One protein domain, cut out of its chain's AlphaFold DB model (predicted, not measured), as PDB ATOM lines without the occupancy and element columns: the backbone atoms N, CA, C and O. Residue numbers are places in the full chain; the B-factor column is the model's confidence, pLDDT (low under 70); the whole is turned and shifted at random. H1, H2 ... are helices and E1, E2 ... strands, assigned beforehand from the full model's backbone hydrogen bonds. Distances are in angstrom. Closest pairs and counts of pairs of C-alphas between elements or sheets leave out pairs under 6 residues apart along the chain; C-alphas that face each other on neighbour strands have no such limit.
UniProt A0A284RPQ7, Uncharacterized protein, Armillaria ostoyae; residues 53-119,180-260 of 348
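This is residues 53 to 119 and 180 to 260 of the 348 residues of an uncharacterized protein of Armillaria ostoyae (UniProt A0A284RPQ7). A twisted sheet of five strands forms the middle layer, with helices H1, H3 and H4 over one face and the short H2 on the other. Over the first face H3 touches both H1 and H4, while the two edge strands E4 and E5 close the sheet's sides. The printed part has 148 residues with four named helices and five named strands, along the chain H1 E1 E2 E3 E4 H2 E5 H3 H4; the sheet's order is E4 E3 E2 E1 E5, all antiparallel, and the class is mixed, helices and strands. The whole is compact, with a radius of gyration of the C-alphas of 14.9 A and spans of 46 by 32 by 29 A.

Start in the sheet with E1, residues 73 to 82, E2, residues 89 to 96, and E3, residues 104 to 110: they form a meander, each strand the antiparallel neighbour of the one before, and both steps are hairpins. Look for N 78 and O 92 at 2.8 A, and N 93 and O 107 at 2.8 A. Beside E3 find the edge strand E4, residues 184 to 188, with N 108 and O 186 at 2.9 A. Beside E1 runs the other edge strand, E5, residues 203 to 210, with N 79 and O 207 at 2.9 A; it bends by 63 degrees at residue 206. H4, residues 243 to 256, is on the sheet at a height of 9.5 A; its closest C-alphas to E1 are Ala 248 and Tyr 79, 6.4 A. H3, residues 220 to 233, touches H4 at a steep tilt of 59 degrees, closest at C-alphas 230 and 247, 6.8 A. H1, residues 58 to 69, lies over E4 and E3 and touches H3 with C-alphas 66 and 221 at 5.6 A, a shallow tilt of 20 degrees, opposite ways. On the opposite face is H2, residues 191 to 197, with C-alphas 191 and 106 at 6.5 A. In H2, H3 and H4 every O i to N i+4 pair is within hydrogen-bond range; in H1, 7 of 8 are.

Find C-alpha 58 at (8.018, 58.034, -43.470), where H1 begins its 15.2 A. E1 spans 26.7 A, E2 22.8 A, E3 19.4 A, E4 12.8 A, H2 9.7 A, E5 18.8 A and H3 19.4 A. H4, 19.7 A, ends at C-alpha 256, (21.923, 40.215, -56.282).

C-alphas 118 and 215 are the two farthest apart, 48.2 A. Residues 120 to 179 are not printed, and C-alphas 119 and 180 stand 20.9 A apart across this cut. Of the links that are printed whole, none is long. Mean pLDDT of the printed part is 77.9; 38 residues are under 70, among them 53 to 60, 112 to 119 and 234 to 242.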
ATOM      1  N   VAL A  53      -1.437  51.130 -38.166       46.81
ATOM      2  CA  VAL A  53      -1.130  52.147 -39.171       46.81
ATOM      3  C   VAL A  53       0.025  52.964 -38.607       46.81
ATOM      4  O   VAL A  53      -0.156  53.758 -37.681       46.81
ATOM      5  N   LEU A  54       1.231  52.708 -39.104       48.72
ATOM      6  CA  LEU A  54       2.392  53.473 -38.705       48.72
ATOM      7  C   LEU A  54       2.354  54.767 -39.524       48.72
ATOM      8  O   LEU A  54       2.430  54.721 -40.743       48.72
ATOM      9  N   LEU A  55       2.098  55.872 -38.819       49.34
ATOM     10  CA  LEU A  55       2.141  57.301 -39.175       49.34
ATOM     11  C   LEU A  55       2.314  57.669 -40.667       49.34
ATOM     12  O   LEU A  55       3.186  57.175 -41.359       49.34
ATOM     13  N   ASN A  56       1.589  58.683 -41.136       51.56
ATOM     14  CA  ASN A  56       1.723  59.218 -42.505       51.56
ATOM     15  C   ASN A  56       3.095  59.864 -42.829       51.56
ATOM     16  O   ASN A  56       3.254  60.403 -43.916       51.56
ATOM     17  N   ASP A  57       4.056  59.843 -41.899       58.53
ATOM     18  CA  ASP A  57       5.383  60.437 -42.064       58.53
ATOM     19  C   ASP A  57       6.454  59.339 -42.045       58.53
ATOM     20  O   ASP A  57       6.862  58.834 -40.989       58.53
ATOM     21  N   LEU A  58       6.955  59.009 -43.237       64.06
ATOM     22  CA  LEU A  58       8.018  58.034 -43.470       64.06
ATOM     23  C   LEU A  58       9.240  58.223 -42.530       64.06
ATOM     24  O   LEU A  58       9.700  57.229 -41.956       64.06
ATOM     25  N   PRO A  59       9.736  59.453 -42.247       66.25
ATOM     26  CA  PRO A  59      10.879  59.654 -41.348       66.25
ATOM     27  C   PRO A  59      10.628  59.222 -39.894       66.25
ATOM     28  O   PRO A  59      11.534  58.699 -39.236       66.25
ATOM     29  N   LEU A  60       9.409  59.424 -39.379       67.06
ATOM     30  CA  LEU A  60       9.042  59.020 -38.016       67.06
ATOM     31  C   LEU A  60       8.917  57.496 -37.920       67.06
ATOM     32  O   LEU A  60       9.400  56.888 -36.958       67.06
ATOM     33  N   ASN A  61       8.363  56.878 -38.963       72.38
ATOM     34  CA  ASN A  61       8.253  55.429 -39.079       72.38
ATOM     35  C   ASN A  61       9.614  54.744 -39.158       72.38
ATOM     36  O   ASN A  61       9.829  53.747 -38.472       72.38
ATOM     37  N   PHE A  62      10.564  55.298 -39.918       77.88
ATOM     38  CA  PHE A  62      11.910  54.731 -40.034       77.88
ATOM     39  C   PHE A  62      12.586  54.562 -38.674       77.88
ATOM     40  O   PHE A  62      13.168  53.511 -38.402       77.88
ATOM     41  N   LYS A  63      12.496  55.569 -37.796       80.06
ATOM     42  CA  LYS A  63      13.106  55.489 -36.463       80.06
ATOM     43  C   LYS A  63      12.443  54.407 -35.611       80.06
ATOM     44  O   LYS A  63      13.153  53.625 -34.985       80.06
ATOM     45  N   PHE A  64      11.112  54.336 -35.623       83.88
ATOM     46  CA  PHE A  64      10.364  53.319 -34.886       83.88
ATOM     47  C   PHE A  64      10.678  51.901 -35.384       83.88
ATOM     48  O   PHE A  64      10.991  51.024 -34.581       83.88
ATOM     49  N   LEU A  65      10.643  51.675 -36.698       85.12
ATOM     50  CA  LEU A  65      10.945  50.376 -37.299       85.12
ATOM     51  C   LEU A  65      12.368  49.940 -37.012       85.12
ATOM     52  O   LEU A  65      12.602  48.799 -36.643       85.12
ATOM     53  N   ARG A  66      13.326  50.859 -37.147       84.31
ATOM     54  CA  ARG A  66      14.728  50.568 -36.873       84.31
ATOM     55  C   ARG A  66      14.941  50.182 -35.411       84.31
ATOM     56  O   ARG A  66      15.676  49.243 -35.140       84.31
ATOM     57  N   GLN A  67      14.285  50.873 -34.480       86.44
ATOM     58  CA  GLN A  67      14.424  50.607 -33.046       86.44
ATOM     59  C   GLN A  67      13.766  49.296 -32.604       86.44
ATOM     60  O   GLN A  67      14.336  48.596 -31.777       86.44
ATOM     61  N   ASN A  68      12.586  48.969 -33.137       84.75
ATOM     62  CA  ASN A  68      11.807  47.817 -32.670       84.75
ATOM     63  C   ASN A  68      12.004  46.564 -33.533       84.75
ATOM     64  O   ASN A  68      11.934  45.451 -33.029       84.75
ATOM     65  N   TYR A  69      12.278  46.742 -34.825       86.88
ATOM     66  CA  TYR A  69      12.322  45.670 -35.822       86.88
ATOM     67  C   TYR A  69      13.619  45.665 -36.642       86.88
ATOM     68  O   TYR A  69      13.730  44.889 -37.585       86.88
ATOM     69  N   GLY A  70      14.624  46.485 -36.308       85.81
ATOM     70  CA  GLY A  70      15.856  46.604 -37.102       85.81
ATOM     71  C   GLY A  70      16.603  45.280 -37.305       85.81
ATOM     72  O   GLY A  70      17.200  45.061 -38.360       85.81
ATOM     73  N   HIS A  71      16.498  44.368 -36.335       89.69
ATOM     74  CA  HIS A  71      17.106  43.033 -36.366       89.69
ATOM     75  C   HIS A  71      16.244  41.958 -37.043       89.69
ATOM     76  O   HIS A  71      16.711  40.831 -37.226       89.69
ATOM     77  N   ALA A  72      14.994  42.269 -37.390       92.62
ATOM     78  CA  ALA A  72      14.122  41.330 -38.079       92.62
ATOM     79  C   ALA A  72      14.651  41.073 -39.497       92.62
ATOM     80  O   ALA A  72      15.230  41.964 -40.119       92.62
ATOM     81  N   LYS A  73      14.501  39.849 -39.997       94.31
ATOM     82  CA  LYS A  73      14.970  39.455 -41.330       94.31
ATOM     83  C   LYS A  73      13.881  39.710 -42.352       94.31
ATOM     84  O   LYS A  73      12.724  39.409 -42.094       94.31
ATOM     85  N   VAL A  74      14.241  40.263 -43.499       94.44
ATOM     86  CA  VAL A  74      13.329  40.379 -44.635       94.44
ATOM     87  C   VAL A  74      13.461  39.104 -45.453       94.44
ATOM     88  O   VAL A  74      14.499  38.877 -46.068       94.44
ATOM     89  N   ASP A  75      12.417  38.282 -45.453       94.69
ATOM     90  CA  ASP A  75      12.429  36.984 -46.132       94.69
ATOM     91  C   ASP A  75      11.944  37.098 -47.570       94.69
ATOM     92  O   ASP A  75      12.457  36.428 -48.460       94.69
ATOM     93  N   ARG A  76      10.943  37.944 -47.816       95.00
ATOM     94  CA  ARG A  76      10.316  38.055 -49.134       95.00
ATOM     95  C   ARG A  76       9.876  39.477 -49.410       95.00
ATOM     96  O   ARG A  76       9.340  40.147 -48.532       95.00
ATOM     97  N   VAL A  77      10.072  39.916 -50.645       93.56
ATOM     98  CA  VAL A  77       9.617  41.219 -51.135       93.56
ATOM     99  C   VAL A  77       8.787  40.993 -52.385       93.56
ATOM    100  O   VAL A  77       9.240  40.361 -53.336       93.56
ATOM    101  N   GLU A  78       7.566  41.505 -52.394       93.81
ATOM    102  CA  GLU A  78       6.660  41.421 -53.528       93.81
ATOM    103  C   GLU A  78       6.294  42.813 -54.007       93.81
ATOM    104  O   GLU A  78       5.877  43.661 -53.224       93.81
ATOM    105  N   TYR A  79       6.389  43.023 -55.310       91.94
ATOM    106  CA  TYR A  79       5.792  44.180 -55.949       91.94
ATOM    107  C   TYR A  79       4.452  43.767 -56.544       91.94
ATOM    108  O   TYR A  79       4.370  42.870 -57.394       91.94
ATOM    109  N   ARG A  80       3.399  44.419 -56.060       90.19
ATOM    110  CA  ARG A  80       2.018  44.183 -56.456       90.19
ATOM    111  C   ARG A  80       1.452  45.430 -57.115       90.19
ATOM    112  O   ARG A  80       1.632  46.536 -56.612       90.19
ATOM    113  N   LYS A  81       0.727  45.238 -58.212       88.06
ATOM    114  CA  LYS A  81       0.021  46.309 -58.920       88.06
ATOM    115  C   LYS A  81      -1.457  45.976 -59.026       88.06
ATOM    116  O   LYS A  81      -1.823  44.855 -59.378       88.06
ATOM    117  N   SER A  82      -2.301  46.944 -58.696       86.31
ATOM    118  CA  SER A  82      -3.750  46.830 -58.846       86.31
ATOM    119  C   SER A  82      -4.114  46.597 -60.317       86.31
ATOM    120  O   SER A  82      -3.593  47.269 -61.207       86.31
ATOM    121  N   ARG A  83      -5.040  45.665 -60.587       81.50
ATOM    122  CA  ARG A  83      -5.658  45.499 -61.921       81.50
ATOM    123  C   ARG A  83      -6.700  46.568 -62.229       81.50
ATOM    124  O   ARG A  83      -7.179  46.660 -63.359       81.50
ATOM    125  N   THR A  84      -7.151  47.290 -61.210       76.94
ATOM    126  CA  THR A  84      -8.204  48.286 -61.374       76.94
ATOM    127  C   THR A  84      -7.619  49.590 -61.903       76.94
ATOM    128  O   THR A  84      -6.418  49.817 -61.848       76.94
ATOM    129  N   PHE A  85      -8.491  50.461 -62.411       58.56
ATOM    130  CA  PHE A  85      -8.130  51.775 -62.958       58.56
ATOM    131  C   PHE A  85      -7.400  52.692 -61.959       58.56
ATOM    132  O   PHE A  85      -6.882  53.733 -62.345       58.56
ATOM    133  N   TRP A  86      -7.412  52.325 -60.679       58.50
ATOM    134  CA  TRP A  86      -6.630  52.955 -59.634       58.50
ATOM    135  C   TRP A  86      -5.266  52.270 -59.638       58.50
ATOM    136  O   TRP A  86      -5.166  51.095 -59.266       58.50
ATOM    137  N   GLU A  87      -4.252  52.979 -60.132       69.69
ATOM    138  CA  GLU A  87      -2.874  52.511 -60.331       69.69
ATOM    139  C   GLU A  87      -2.130  52.323 -58.996       69.69
ATOM    140  O   GLU A  87      -0.948  52.617 -58.891       69.69
ATOM    141  N   HIS A  88      -2.807  51.802 -57.966       81.19
ATOM    142  CA  HIS A  88      -2.186  51.527 -56.681       81.19
ATOM    143  C   HIS A  88      -1.090  50.479 -56.837       81.19
ATOM    144  O   HIS A  88      -1.292  49.384 -57.387       81.19
ATOM    145  N   GLU A  89       0.072  50.841 -56.318       86.88
ATOM    146  CA  GLU A  89       1.264  50.026 -56.299       86.88
ATOM    147  C   GLU A  89       1.668  49.783 -54.855       86.88
ATOM    148  O   GLU A  89       1.829  50.718 -54.075       86.88
ATOM    149  N   TYR A  90       1.853  48.512 -54.515       87.81
ATOM    150  CA  TYR A  90       2.283  48.113 -53.187       87.81
ATOM    151  C   TYR A  90       3.604  47.375 -53.266       87.81
ATOM    152  O   TYR A  90       3.796  46.480 -54.097       87.81
ATOM    153  N   LEU A  91       4.490  47.701 -52.332       89.94
ATOM    154  CA  LEU A  91       5.609  46.846 -51.982       89.94
ATOM    155  C   LEU A  91       5.240  46.097 -50.701       89.94
ATOM    156  O   LEU A  91       5.104  46.695 -49.635       89.94
ATOM    157  N   VAL A  92       5.037  44.788 -50.820       92.12
ATOM    158  CA  VAL A  92       4.721  43.906 -49.697       92.12
ATOM    159  C   VAL A  92       6.000  43.238 -49.231       92.12
ATOM    160  O   VAL A  92       6.625  42.469 -49.956       92.12
ATOM    161  N   LEU A  93       6.383  43.514 -48.000       93.44
ATOM    162  CA  LEU A  93       7.503  42.889 -47.328       93.44
ATOM    163  C   LEU A  93       6.997  41.833 -46.359       93.44
ATOM    164  O   LEU A  93       6.133  42.105 -45.533       93.44
ATOM    165  N   THR A  94       7.578  40.643 -46.426       95.12
ATOM    166  CA  THR A  94       7.429  39.608 -45.404       95.12
ATOM    167  C   THR A  94       8.674  39.634 -44.535       95.12
ATOM    168  O   THR A  94       9.782  39.402 -45.025       95.12
ATOM    169  N   VAL A  95       8.496  39.951 -43.259       93.38
ATOM    170  CA  VAL A  95       9.577  40.126 -42.297       93.38
ATOM    171  C   VAL A  95       9.418  39.114 -41.173       93.38
ATOM    172  O   VAL A  95       8.349  39.001 -40.583       93.38
ATOM    173  N   MET A  96      10.474  38.373 -40.865       92.94
ATOM    174  CA  MET A  96      10.511  37.404 -39.778       92.94
ATOM    175  C   MET A  96      11.278  37.978 -38.591       92.94
ATOM    176  O   MET A  96      12.449  38.361 -38.693       92.94
ATOM    177  N   GLU A  97      10.615  38.042 -37.442       89.94
ATOM    178  CA  GLU A  97      11.243  38.479 -36.204       89.94
ATOM    179  C   GLU A  97      12.278  37.448 -35.729       89.94
ATOM    180  O   GLU A  97      11.975  36.270 -35.548       89.94
ATOM    181  N   THR A  98      13.515  37.892 -35.507       82.06
ATOM    182  CA  THR A  98      14.642  37.019 -35.136       82.06
ATOM    183  C   THR A  98      14.789  36.797 -33.636       82.06
ATOM    184  O   THR A  98      15.345  35.782 -33.227       82.06
ATOM    185  N   LEU A  99      14.325  37.746 -32.819       75.56
ATOM    186  CA  LEU A  99      14.505  37.741 -31.362       75.56
ATOM    187  C   LEU A  99      13.265  37.238 -30.600       75.56
ATOM    188  O   LEU A  99      13.325  37.085 -29.381       75.56
ATOM    189  N   GLY A 100      12.164  36.973 -31.308       75.31
ATOM    190  CA  GLY A 100      10.880  36.548 -30.748       75.31
ATOM    191  C   GLY A 100      10.502  35.107 -31.096       75.31
ATOM    192  O   GLY A 100      11.342  34.274 -31.428       75.31
ATOM    193  N   ALA A 101       9.200  34.812 -31.065       81.75
ATOM    194  CA  ALA A 101       8.629  33.495 -31.378       81.75
ATOM    195  C   ALA A 101       8.711  33.104 -32.874       81.75
ATOM    196  O   ALA A 101       7.980  32.221 -33.318       81.75
ATOM    197  N   GLY A 102       9.559  33.779 -33.660       85.44
ATOM    198  CA  GLY A 102       9.593  33.652 -35.117       85.44
ATOM    199  C   GLY A 102       8.339  34.216 -35.782       85.44
ATOM    200  O   GLY A 102       7.881  33.674 -36.784       85.44
ATOM    201  N   GLN A 103       7.739  35.263 -35.206       89.19
ATOM    202  CA  GLN A 103       6.524  35.846 -35.760       89.19
ATOM    203  C   GLN A 103       6.822  36.494 -37.116       89.19
ATOM    204  O   GLN A 103       7.760  37.280 -37.264       89.19
ATOM    205  N   THR A 104       6.002  36.159 -38.109       91.00
ATOM    206  CA  THR A 104       6.001  36.827 -39.408       91.00
ATOM    207  C   THR A 104       5.153  38.090 -39.323       91.00
ATOM    208  O   THR A 104       4.021  38.058 -38.844       91.00
ATOM    209  N   VAL A 105       5.706  39.202 -39.787       91.38
ATOM    210  CA  VAL A 105       5.059  40.508 -39.877       91.38
ATOM    211  C   VAL A 105       5.096  40.952 -41.331       91.38
ATOM    212  O   VAL A 105       6.114  40.820 -42.013       91.38
ATOM    213  N   TYR A 106       3.984  41.495 -41.808       91.00
ATOM    214  CA  TYR A 106       3.857  42.036 -43.149       91.00
ATOM    215  C   TYR A 106       3.982  43.551 -43.103       91.00
ATOM    216  O   TYR A 106       3.342  44.229 -42.301       91.00
ATOM    217  N   LEU A 107       4.833  44.078 -43.968       89.69
ATOM    218  CA  LEU A 107       5.104  45.495 -44.107       89.69
ATOM    219  C   LEU A 107       4.601  45.927 -45.479       89.69
ATOM    220  O   LEU A 107       5.114  45.479 -46.500       89.69
ATOM    221  N   LEU A 108       3.567  46.758 -45.505       88.50
ATOM    222  CA  LEU A 108       2.966  47.240 -46.740       88.50
ATOM    223  C   LEU A 108       3.413  48.681 -46.966       88.50
ATOM    224  O   LEU A 108       3.012  49.561 -46.208       88.50
ATOM    225  N   ALA A 109       4.251  48.915 -47.971       86.00
ATOM    226  CA  ALA A 109       4.585  50.263 -48.412       86.00
ATOM    227  C   ALA A 109       3.680  50.635 -49.588       86.00
ATOM    228  O   ALA A 109       3.645  49.922 -50.593       86.00
ATOM    229  N   ASP A 110       2.939  51.724 -49.423       82.81
ATOM    230  CA  ASP A 110       2.000  52.260 -50.402       82.81
ATOM    231  C   ASP A 110       2.483  53.634 -50.858       82.81
ATOM    232  O   ASP A 110       2.928  54.456 -50.043       82.81
ATOM    233  N   ARG A 111       2.367  53.881 -52.161       73.00
ATOM    234  CA  ARG A 111       2.518  55.215 -52.723       73.00
ATOM    235  C   ARG A 111       1.128  55.799 -52.905       73.00
ATOM    236  O   ARG A 111       0.305  55.265 -53.648       73.00
ATOM    237  N   LEU A 112       0.881  56.930 -52.257       65.25
ATOM    238  CA  LEU A 112      -0.296  57.707 -52.569       65.25
ATOM    239  C   LEU A 112      -0.013  58.370 -53.915       65.25
ATOM    240  O   LEU A 112       0.891  59.193 -54.020       65.25
ATOM    241  N   ASP A 113      -0.749  57.993 -54.961       61.34
ATOM    242  CA  ASP A 113      -0.704  58.769 -56.198       61.34
ATOM    243  C   ASP A 113      -0.905  60.244 -55.840       61.34
ATOM    244  O   ASP A 113      -1.853  60.584 -55.118       61.34
ATOM    245  N   ASP A 114       0.007  61.094 -56.328       54.88
ATOM    246  CA  ASP A 114      -0.163  62.542 -56.357       54.88
ATOM    247  C   ASP A 114      -1.587  62.799 -56.830       54.88
ATOM    248  O   ASP A 114      -1.886  62.477 -57.983       54.88
ATOM    249  N   ASP A 115      -2.456  63.270 -55.923       47.28
ATOM    250  CA  ASP A 115      -3.899  63.409 -56.133       47.28
ATOM    251  C   ASP A 115      -4.183  63.678 -57.621       47.28
ATOM    252  O   ASP A 115      -3.861  64.778 -58.098       47.28
ATOM    253  N   PRO A 116      -4.751  62.725 -58.399       43.00
ATOM    254  CA  PRO A 116      -5.141  63.051 -59.757       43.00
ATOM    255  C   PRO A 116      -6.080  64.248 -59.619       43.00
ATOM    256  O   PRO A 116      -6.984  64.185 -58.776       43.00
ATOM    257  N   PRO A 117      -5.887  65.344 -60.379       41.38
ATOM    258  CA  PRO A 117      -6.416  66.659 -60.016       41.38
ATOM    259  C   PRO A 117      -7.929  66.710 -59.770       41.38
ATOM    260  O   PRO A 117      -8.419  67.684 -59.210       41.38
ATOM    261  N   PHE A 118      -8.696  65.675 -60.120       44.50
ATOM    262  CA  PHE A 118     -10.098  65.549 -59.755       44.50
ATOM    263  C   PHE A 118     -10.530  64.084 -59.562       44.50
ATOM    264  O   PHE A 118     -10.956  63.438 -60.518       44.50
ATOM    265  N   SER A 119     -10.550  63.565 -58.325       46.22
ATOM    266  CA  SER A 119     -11.221  62.285 -58.034       46.22
ATOM    267  C   SER A 119     -12.719  62.484 -57.707       46.22
ATOM    268  O   SER A 119     -13.135  63.209 -56.797       46.22
ATOM    269  N   ASP A 180       7.474  62.624 -50.999       55.97
ATOM    270  CA  ASP A 180       8.419  61.519 -50.983       55.97
ATOM    271  C   ASP A 180       7.782  60.313 -51.689       55.97
ATOM    272  O   ASP A 180       6.585  60.071 -51.602       55.97
ATOM    273  N   ALA A 181       8.585  59.526 -52.399       58.75
ATOM    274  CA  ALA A 181       8.093  58.478 -53.296       58.75
ATOM    275  C   ALA A 181       7.384  57.285 -52.597       58.75
ATOM    276  O   ALA A 181       6.924  56.364 -53.275       58.75
ATOM    277  N   ILE A 182       7.301  57.282 -51.259       66.19
ATOM    278  CA  ILE A 182       6.554  56.315 -50.440       66.19
ATOM    279  C   ILE A 182       5.869  57.067 -49.304       66.19
ATOM    280  O   ILE A 182       6.517  57.497 -48.351       66.19
ATOM    281  N   ASP A 183       4.548  57.172 -49.381       70.38
ATOM    282  CA  ASP A 183       3.776  58.016 -48.470       70.38
ATOM    283  C   ASP A 183       3.307  57.279 -47.220       70.38
ATOM    284  O   ASP A 183       3.038  57.897 -46.188       70.38
ATOM    285  N   ARG A 184       3.125  55.955 -47.301       78.06
ATOM    286  CA  ARG A 184       2.483  55.192 -46.224       78.06
ATOM    287  C   ARG A 184       3.140  53.850 -46.008       78.06
ATOM    288  O   ARG A 184       3.502  53.149 -46.949       78.06
ATOM    289  N   LEU A 185       3.237  53.481 -44.736       82.88
ATOM    290  CA  LEU A 185       3.747  52.190 -44.323       82.88
ATOM    291  C   LEU A 185       2.828  51.564 -43.276       82.88
ATOM    292  O   LEU A 185       2.571  52.142 -42.222       82.88
ATOM    293  N   PHE A 186       2.375  50.346 -43.538       84.88
ATOM    294  CA  PHE A 186       1.517  49.597 -42.629       84.88
ATOM    295  C   PHE A 186       2.275  48.392 -42.073       84.88
ATOM    296  O   PHE A 186       2.888  47.653 -42.841       84.88
ATOM    297  N   LEU A 187       2.224  48.183 -40.752       87.25
ATOM    298  CA  LEU A 187       2.655  46.928 -40.128       87.25
ATOM    299  C   LEU A 187       1.439  46.086 -39.797       87.25
ATOM    300  O   LEU A 187       0.574  46.500 -39.019       87.25
ATOM    301  N   LEU A 188       1.414  44.893 -40.368       89.81
ATOM    302  CA  LEU A 188       0.281  43.991 -40.330       89.81
ATOM    303  C   LEU A 188       0.743  42.640 -39.771       89.81
ATOM    304  O   LEU A 188       1.713  42.068 -40.270       89.81
ATOM    305  N   PRO A 189       0.098  42.125 -38.712       87.44
ATOM    306  CA  PRO A 189       0.499  40.865 -38.091       87.44
ATOM    307  C   PRO A 189       0.084  39.637 -38.914       87.44
ATOM    308  O   PRO A 189       0.611  38.554 -38.672       87.44
ATOM    309  N   ASN A 190      -0.857  39.784 -39.853       87.50
ATOM    310  CA  ASN A 190      -1.357  38.714 -40.712       87.50
ATOM    311  C   ASN A 190      -1.385  39.164 -42.185       87.50
ATOM    312  O   ASN A 190      -1.607  40.338 -42.485       87.50
ATOM    313  N   ILE A 191      -1.182  38.217 -43.104       84.62
ATOM    314  CA  ILE A 191      -1.330  38.435 -44.543       84.62
ATOM    315  C   ILE A 191      -2.776  38.751 -44.915       84.62
ATOM    316  O   ILE A 191      -2.990  39.555 -45.815       84.62
ATOM    317  N   ASP A 192      -3.754  38.178 -44.210       87.44
ATOM    318  CA  ASP A 192      -5.170  38.465 -44.461       87.44
ATOM    319  C   ASP A 192      -5.473  39.945 -44.212       87.44
ATOM    320  O   ASP A 192      -6.114  40.575 -45.042       87.44
ATOM    321  N   ASP A 193      -4.893  40.547 -43.167       85.50
ATOM    322  CA  ASP A 193      -5.025  41.987 -42.908       85.50
ATOM    323  C   ASP A 193      -4.405  42.822 -44.047       85.50
ATOM    324  O   ASP A 193      -4.907  43.893 -44.391       85.50
ATOM    325  N   ALA A 194      -3.315  42.338 -44.656       82.44
ATOM    326  CA  ALA A 194      -2.682  42.982 -45.812       82.44
ATOM    327  C   ALA A 194      -3.529  42.869 -47.080       82.44
ATOM    328  O   ALA A 194      -3.579  43.812 -47.872       82.44
ATOM    329  N   LEU A 195      -4.207  41.737 -47.261       83.75
ATOM    330  CA  LEU A 195      -5.153  41.516 -48.351       83.75
ATOM    331  C   LEU A 195      -6.443  42.326 -48.152       83.75
ATOM    332  O   LEU A 195      -6.968  42.876 -49.117       83.75
ATOM    333  N   ASP A 196      -6.906  42.467 -46.913       84.94
ATOM    334  CA  ASP A 196      -8.065  43.284 -46.559       84.94
ATOM    335  C   ASP A 196      -7.771  44.776 -46.766       84.94
ATOM    336  O   ASP A 196      -8.597  45.490 -47.336       84.94
ATOM    337  N   MET A 197      -6.571  45.250 -46.402       79.19
ATOM    338  CA  MET A 197      -6.137  46.629 -46.684       79.19
ATOM    339  C   MET A 197      -6.016  46.939 -48.178       79.19
ATOM    340  O   MET A 197      -6.161  48.089 -48.582       79.19
ATOM    341  N   GLN A 198      -5.791  45.918 -49.000       79.88
ATOM    342  CA  GLN A 198      -5.793  46.012 -50.458       79.88
ATOM    343  C   GLN A 198      -7.221  46.190 -51.046       79.88
ATOM    344  O   GLN A 198      -7.379  46.390 -52.251       79.88
ATOM    345  N   ASP A 199      -8.253  46.222 -50.194       67.00
ATOM    346  CA  ASP A 199      -9.615  46.719 -50.445       67.00
ATOM    347  C   ASP A 199     -10.330  46.028 -51.622       67.00
ATOM    348  O   ASP A 199     -10.785  46.662 -52.578       67.00
ATOM    349  N   GLN A 200     -10.396  44.688 -51.573       63.84
ATOM    350  CA  GLN A 200     -11.037  43.790 -52.562       63.84
ATOM    351  C   GLN A 200     -10.544  43.927 -54.011       63.84
ATOM    352  O   GLN A 200     -11.033  43.232 -54.907       63.84
ATOM    353  N   CYS A 201      -9.583  44.807 -54.277       69.94
ATOM    354  CA  CYS A 201      -9.027  44.963 -55.601       69.94
ATOM    355  C   CYS A 201      -8.151  43.746 -55.896       69.94
ATOM    356  O   CYS A 201      -7.359  43.299 -55.071       69.94
ATOM    357  N   SER A 202      -8.299  43.170 -57.085       80.19
ATOM    358  CA  SER A 202      -7.388  42.123 -57.531       80.19
ATOM    359  C   SER A 202      -6.037  42.757 -57.855       80.19
ATOM    360  O   SER A 202      -5.972  43.610 -58.747       80.19
ATOM    361  N   TYR A 203      -4.982  42.332 -57.166       86.62
ATOM    362  CA  TYR A 203      -3.605  42.720 -57.464       86.62
ATOM    363  C   TYR A 203      -2.907  41.616 -58.238       86.62
ATOM    364  O   TYR A 203      -3.024  40.437 -57.903       86.62
ATOM    365  N   ASP A 204      -2.137  42.015 -59.241       88.62
ATOM    366  CA  ASP A 204      -1.142  41.148 -59.845       88.62
ATOM    367  C   ASP A 204       0.172  41.296 -59.094       88.62
ATOM    368  O   ASP A 204       0.677  42.401 -58.895       88.62
ATOM    369  N   THR A 205       0.737  40.163 -58.684       90.94
ATOM    370  CA  THR A 205       2.121  40.129 -58.213       90.94
ATOM    371  C   THR A 205       3.015  40.148 -59.440       90.94
ATOM    372  O   THR A 205       3.120  39.153 -60.154       90.94
ATOM    373  N   LEU A 206       3.610  41.305 -59.717       87.94
ATOM    374  CA  LEU A 206       4.438  41.516 -60.904       87.94
ATOM    375  C   LEU A 206       5.883  41.074 -60.675       87.94
ATOM    376  O   LEU A 206       6.575  40.706 -61.620       87.94
ATOM    377  N   MET A 207       6.339  41.101 -59.423       89.81
ATOM    378  CA  MET A 207       7.672  40.645 -59.049       89.81
ATOM    379  C   MET A 207       7.652  40.068 -57.638       89.81
ATOM    380  O   MET A 207       6.985  40.581 -56.742       89.81
ATOM    381  N   THR A 208       8.404  38.993 -57.439       92.19
ATOM    382  CA  THR A 208       8.644  38.387 -56.131       92.19
ATOM    383  C   THR A 208      10.129  38.120 -56.000       92.19
ATOM    384  O   THR A 208      10.737  37.523 -56.884       92.19
ATOM    385  N   MET A 209      10.696  38.558 -54.889       91.88
ATOM    386  CA  MET A 209      12.061  38.268 -54.490       91.88
ATOM    387  C   MET A 209      12.022  37.440 -53.221       91.88
ATOM    388  O   MET A 209      11.483  37.888 -52.210       91.88
ATOM    389  N   ASP A 210      12.605  36.250 -53.286       93.06
ATOM    390  CA  ASP A 210      12.860  35.431 -52.111       93.06
ATOM    391  C   ASP A 210      14.271  35.738 -51.601       93.06
ATOM    392  O   ASP A 210      15.273  35.382 -52.224       93.06
ATOM    393  N   LEU A 211      14.334  36.477 -50.497       91.06
ATOM    394  CA  LEU A 211      15.567  36.890 -49.834       91.06
ATOM    395  C   LEU A 211      15.991  35.887 -48.754       91.06
ATOM    396  O   LEU A 211      17.128  35.952 -48.287       91.06
ATOM    397  N   SER A 212      15.129  34.929 -48.397       89.62
ATOM    398  CA  SER A 212      15.454  33.870 -47.431       89.62
ATOM    399  C   SER A 212      16.570  32.941 -47.927       89.62
ATOM    400  O   SER A 212      17.260  32.305 -47.130       89.62
ATOM    401  N   LEU A 213      16.783  32.901 -49.247       87.69
ATOM    402  CA  LEU A 213      17.814  32.105 -49.914       87.69
ATOM    403  C   LEU A 213      19.200  32.765 -49.909       87.69
ATOM    404  O   LEU A 213      20.185  32.130 -50.295       87.69
ATOM    405  N   LEU A 214      19.302  34.034 -49.504       86.31
ATOM    406  CA  LEU A 214      20.585  34.728 -49.447       86.31
ATOM    407  C   LEU A 214      21.442  34.162 -48.310       86.31
ATOM    408  O   LEU A 214      20.981  34.012 -47.180       86.31
ATOM    409  N   GLN A 215      22.725  33.906 -48.593       88.19
ATOM    410  CA  GLN A 215      23.684  33.453 -47.571       88.19
ATOM    411  C   GLN A 215      23.774  34.443 -46.402       88.19
ATOM    412  O   GLN A 215      23.895  34.036 -45.248       88.19
ATOM    413  N   ASN A 216      23.677  35.737 -46.715       88.25
ATOM    414  CA  ASN A 216      23.621  36.813 -45.742       88.25
ATOM    415  C   ASN A 216      22.181  37.339 -45.679       88.25
ATOM    416  O   ASN A 216      21.749  38.012 -46.618       88.25
ATOM    417  N   PRO A 217      21.427  37.038 -44.608       90.31
ATOM    418  CA  PRO A 217      20.048  37.477 -44.499       90.31
ATOM    419  C   PRO A 217      19.997  38.999 -44.372       90.31
ATOM    420  O   PRO A 217      20.696  39.598 -43.550       90.31
ATOM    421  N   ILE A 218      19.141  39.621 -45.172       91.50
ATOM    422  CA  ILE A 218      18.956  41.070 -45.156       91.50
ATOM    423  C   ILE A 218      18.094  41.420 -43.953       91.50
ATOM    424  O   ILE A 218      16.964  40.950 -43.828       91.50
ATOM    425  N   THR A 219      18.618  42.244 -43.048       92.62
ATOM    426  CA  THR A 219      17.800  42.755 -41.943       92.62
ATOM    427  C   THR A 219      16.910  43.897 -42.422       92.62
ATOM    428  O   THR A 219      17.224  44.586 -43.397       92.62
ATOM    429  N   LEU A 220      15.811  44.141 -41.714       90.62
ATOM    430  CA  LEU A 220      14.910  45.244 -42.010       90.62
ATOM    431  C   LEU A 220      15.642  46.587 -41.941       90.62
ATOM    432  O   LEU A 220      15.368  47.459 -42.752       90.62
ATOM    433  N   GLU A 221      16.614  46.755 -41.041       89.12
ATOM    434  CA  GLU A 221      17.452  47.960 -41.011       89.12
ATOM    435  C   GLU A 221      18.218  48.178 -42.326       89.12
ATOM    436  O   GLU A 221      18.187  49.286 -42.865       89.12
ATOM    437  N   HIS A 222      18.851  47.134 -42.871       88.62
ATOM    438  CA  HIS A 222      19.540  47.216 -44.163       88.62
ATOM    439  C   HIS A 222      18.560  47.519 -45.297       88.62
ATOM    440  O   HIS A 222      18.833  48.370 -46.141       88.62
ATOM    441  N   PHE A 223      17.400  46.860 -45.292       88.75
ATOM    442  CA  PHE A 223      16.359  47.095 -46.286       88.75
ATOM    443  C   PHE A 223      15.840  48.537 -46.236       88.75
ATOM    444  O   PHE A 223      15.725  49.199 -47.260       88.75
ATOM    445  N   LEU A 224      15.570  49.059 -45.041       86.50
ATOM    446  CA  LEU A 224      15.112  50.429 -44.838       86.50
ATOM    447  C   LEU A 224      16.171  51.452 -45.260       86.50
ATOM    448  O   LEU A 224      15.831  52.456 -45.882       86.50
ATOM    449  N   ALA A 225      17.449  51.191 -44.976       85.06
ATOM    450  CA  ALA A 225      18.543  52.014 -45.478       85.06
ATOM    451  C   ALA A 225      18.596  52.002 -47.013       85.06
ATOM    452  O   ALA A 225      18.768  53.051 -47.623       85.06
ATOM    453  N   LEU A 226      18.384  50.844 -47.643       84.75
ATOM    454  CA  LEU A 226      18.349  50.708 -49.097       84.75
ATOM    455  C   LEU A 226      17.166  51.449 -49.725       84.75
ATOM    456  O   LEU A 226      17.348  52.155 -50.713       84.75
ATOM    457  N   MET A 227      15.979  51.342 -49.130       81.94
ATOM    458  CA  MET A 227      14.793  52.102 -49.534       81.94
ATOM    459  C   MET A 227      15.034  53.601 -49.428       81.94
ATOM    460  O   MET A 227      14.747  54.336 -50.365       81.94
ATOM    461  N   LYS A 228      15.607  54.052 -48.308       82.25
ATOM    462  CA  LYS A 228      15.925  55.459 -48.086       82.25
ATOM    463  C   LYS A 228      16.935  55.973 -49.112       82.25
ATOM    464  O   LYS A 228      16.661  56.976 -49.754       82.25
ATOM    465  N   THR A 229      18.054  55.273 -49.301       79.12
ATOM    466  CA  THR A 229      19.065  55.651 -50.299       79.12
ATOM    467  C   THR A 229      18.453  55.679 -51.692       79.12
ATOM    468  O   THR A 229      18.638  56.651 -52.405       79.12
ATOM    469  N   THR A 230      17.660  54.666 -52.054       78.94
ATOM    470  CA  THR A 230      16.973  54.622 -53.352       78.94
ATOM    471  C   THR A 230      16.014  55.800 -53.498       78.94
ATOM    472  O   THR A 230      15.955  56.392 -54.564       78.94
ATOM    473  N   SER A 231      15.297  56.188 -52.442       76.81
ATOM    474  CA  SER A 231      14.407  57.354 -52.455       76.81
ATOM    475  C   SER A 231      15.166  58.665 -52.623       76.81
ATOM    476  O   SER A 231      14.758  59.498 -53.422       76.81
ATOM    477  N   GLU A 232      16.265  58.852 -51.890       76.19
ATOM    478  CA  GLU A 232      17.107  60.054 -51.963       76.19
ATOM    479  C   GLU A 232      17.816  60.180 -53.317       76.19
ATOM    480  O   GLU A 232      18.084  61.288 -53.778       76.19
ATOM    481  N   SER A 233      18.110  59.043 -53.945       71.81
ATOM    482  CA  SER A 233      18.806  58.952 -55.223       71.81
ATOM    483  C   SER A 233      17.849  58.865 -56.417       71.81
ATOM    484  O   SER A 233      18.261  59.008 -57.566       71.81
ATOM    485  N   THR A 234      16.545  58.690 -56.172       67.38
ATOM    486  CA  THR A 234      15.541  58.686 -57.235       67.38
ATOM    487  C   THR A 234      15.410  60.107 -57.782       67.38
ATOM    488  O   THR A 234      14.952  61.001 -57.066       67.38
ATOM    489  N   PRO A 235      15.775  60.355 -59.052       61.56
ATOM    490  CA  PRO A 235      15.568  61.662 -59.653       61.56
ATOM    491  C   PRO A 235      14.079  62.052 -59.584       61.56
ATOM    492  O   PRO A 235      13.217  61.186 -59.763       61.56
ATOM    493  N   PRO A 236      13.752  63.336 -59.332       59.84
ATOM    494  CA  PRO A 236      12.382  63.801 -59.119       59.84
ATOM    495  C   PRO A 236      11.553  63.664 -60.405       59.84
ATOM    496  O   PRO A 236      11.424  64.598 -61.196       59.84
ATOM    497  N   TYR A 237      10.989  62.478 -60.630       57.97
ATOM    498  CA  TYR A 237      10.196  62.159 -61.809       57.97
ATOM    499  C   TYR A 237       8.739  61.892 -61.441       57.97
ATOM    500  O   TYR A 237       8.362  60.830 -60.953       57.97
ATOM    501  N   HIS A 238       7.901  62.836 -61.852       54.19
ATOM    502  CA  HIS A 238       6.452  62.721 -62.041       54.19
ATOM    503  C   HIS A 238       6.082  61.844 -63.262       54.19
ATOM    504  O   HIS A 238       4.919  61.763 -63.638       54.19
ATOM    505  N   LEU A 239       7.067  61.211 -63.918       48.91
ATOM    506  CA  LEU A 239       6.915  60.527 -65.212       48.91
ATOM    507  C   LEU A 239       7.100  59.005 -65.151       48.91
ATOM    508  O   LEU A 239       6.866  58.324 -66.149       48.91
ATOM    509  N   ILE A 240       7.522  58.451 -64.012       56.41
ATOM    510  CA  ILE A 240       7.633  56.999 -63.864       56.41
ATOM    511  C   ILE A 240       6.293  56.483 -63.339       56.41
ATOM    512  O   ILE A 240       6.006  56.571 -62.148       56.41
ATOM    513  N   HIS A 241       5.496  55.909 -64.241       58.66
ATOM    514  CA  HIS A 241       4.216  55.238 -63.958       58.66
ATOM    515  C   HIS A 241       4.343  53.977 -63.068       58.66
ATOM    516  O   HIS A 241       3.393  53.203 -62.955       58.66
ATOM    517  N   SER A 242       5.525  53.723 -62.495       67.06
ATOM    518  CA  SER A 242       5.801  52.546 -61.671       67.06
ATOM    519  C   SER A 242       6.995  52.745 -60.727       67.06
ATOM    520  O   SER A 242       8.070  52.171 -60.929       67.06
ATOM    521  N   GLN A 243       6.861  53.615 -59.725       70.19
ATOM    522  CA  GLN A 243       7.945  53.871 -58.766       70.19
ATOM    523  C   GLN A 243       8.206  52.656 -57.869       70.19
ATOM    524  O   GLN A 243       9.365  52.314 -57.644       70.19
ATOM    525  N   CYS A 244       7.172  51.932 -57.430       75.06
ATOM    526  CA  CYS A 244       7.366  50.725 -56.620       75.06
ATOM    527  C   CYS A 244       8.087  49.622 -57.407       75.06
ATOM    528  O   CYS A 244       8.882  48.883 -56.825       75.06
ATOM    529  N   PHE A 245       7.887  49.552 -58.730       78.38
ATOM    530  CA  PHE A 245       8.699  48.695 -59.599       78.38
ATOM    531  C   PHE A 245      10.174  49.098 -59.559       78.38
ATOM    532  O   PHE A 245      11.034  48.231 -59.445       78.38
ATOM    533  N   TRP A 246      10.473  50.398 -59.630       78.69
ATOM    534  CA  TRP A 246      11.849  50.887 -59.560       78.69
ATOM    535  C   TRP A 246      12.494  50.540 -58.220       78.69
ATOM    536  O   TRP A 246      13.604  50.021 -58.206       78.69
ATOM    537  N   TYR A 247      11.789  50.734 -57.103       79.31
ATOM    538  CA  TYR A 247      12.267  50.298 -55.790       79.31
ATOM    539  C   TYR A 247      12.540  48.799 -55.760       79.31
ATOM    540  O   TYR A 247      13.640  48.385 -55.400       79.31
ATOM    541  N   ALA A 248      11.574  47.983 -56.184       81.81
ATOM    542  CA  ALA A 248      11.735  46.536 -56.229       81.81
ATOM    543  C   ALA A 248      12.932  46.125 -57.100       81.81
ATOM    544  O   ALA A 248      13.720  45.272 -56.696       81.81
ATOM    545  N   TYR A 249      13.118  46.767 -58.253       80.62
ATOM    546  CA  TYR A 249      14.228  46.507 -59.162       80.62
ATOM    547  C   TYR A 249      15.582  46.936 -58.585       80.62
ATOM    548  O   TYR A 249      16.531  46.157 -58.629       80.62
ATOM    549  N   THR A 250      15.693  48.138 -58.019       79.31
ATOM    550  CA  THR A 250      16.941  48.626 -57.413       79.31
ATOM    551  C   THR A 250      17.325  47.782 -56.207       79.31
ATOM    552  O   THR A 250      18.495  47.428 -56.051       79.31
ATOM    553  N   ILE A 251      16.343  47.396 -55.388       79.94
ATOM    554  CA  ILE A 251      16.552  46.459 -54.285       79.94
ATOM    555  C   ILE A 251      17.073  45.140 -54.822       79.94
ATOM    556  O   ILE A 251      18.115  44.670 -54.373       79.94
ATOM    557  N   TRP A 252      16.377  44.561 -55.798       84.56
ATOM    558  CA  TRP A 252      16.768  43.304 -56.414       84.56
ATOM    559  C   TRP A 252      18.203  43.358 -56.936       84.56
ATOM    560  O   TRP A 252      19.033  42.537 -56.551       84.56
ATOM    561  N   ALA A 253      18.518  44.369 -57.745       80.56
ATOM    562  CA  ALA A 253      19.840  44.567 -58.319       80.56
ATOM    563  C   ALA A 253      20.908  44.715 -57.227       80.56
ATOM    564  O   ALA A 253      21.962  44.087 -57.308       80.56
ATOM    565  N   THR A 254      20.624  45.470 -56.166       79.62
ATOM    566  CA  THR A 254      21.530  45.658 -55.022       79.62
ATOM    567  C   THR A 254      21.790  44.353 -54.277       79.62
ATOM    568  O   THR A 254      22.938  44.018 -53.983       79.62
ATOM    569  N   CYS A 255      20.736  43.590 -53.992       77.12
ATOM    570  CA  CYS A 255      20.836  42.335 -53.254       77.12
ATOM    571  C   CYS A 255      21.574  41.262 -54.068       77.12
ATOM    572  O   CYS A 255      22.326  40.474 -53.503       77.12
ATOM    573  N   TRP A 256      21.391  41.252 -55.392       73.56
ATOM    574  CA  TRP A 256      21.923  40.215 -56.282       73.56
ATOM    575  C   TRP A 256      23.318  40.513 -56.847       73.56
ATOM    576  O   TRP A 256      24.021  39.604 -57.280       73.56
ATOM    577  N   THR A 257      23.743  41.778 -56.854       65.69
ATOM    578  CA  THR A 257      25.111  42.175 -57.247       65.69
ATOM    579  C   THR A 257      26.113  42.102 -56.090       65.69
ATOM    580  O   THR A 257      27.321  42.284 -56.296       65.69
ATOM    581  N   MET A 258      25.652  41.773 -54.877       52.75
ATOM    582  CA  MET A 258      26.526  41.240 -53.834       52.75
ATOM    583  C   MET A 258      27.047  39.865 -54.280       52.75
ATOM    584  O   MET A 258      26.289  39.096 -54.863       52.75
ATOM    585  N   PRO A 259      28.336  39.543 -54.073       42.00
ATOM    586  CA  PRO A 259      28.986  38.400 -54.708       42.00
ATOM    587  C   PRO A 259      28.479  37.075 -54.123       42.00
ATOM    588  O   PRO A 259      29.126  36.474 -53.274       42.00
ATOM    589  N   THR A 260      27.327  36.603 -54.596       40.56
ATOM    590  CA  THR A 260      26.826  35.251 -54.348       40.56
ATOM    591  C   THR A 260      26.060  34.781 -55.579       40.56
ATOM    592  O   THR A 260      25.169  35.456 -56.079       40.56
TER     593      THR A 260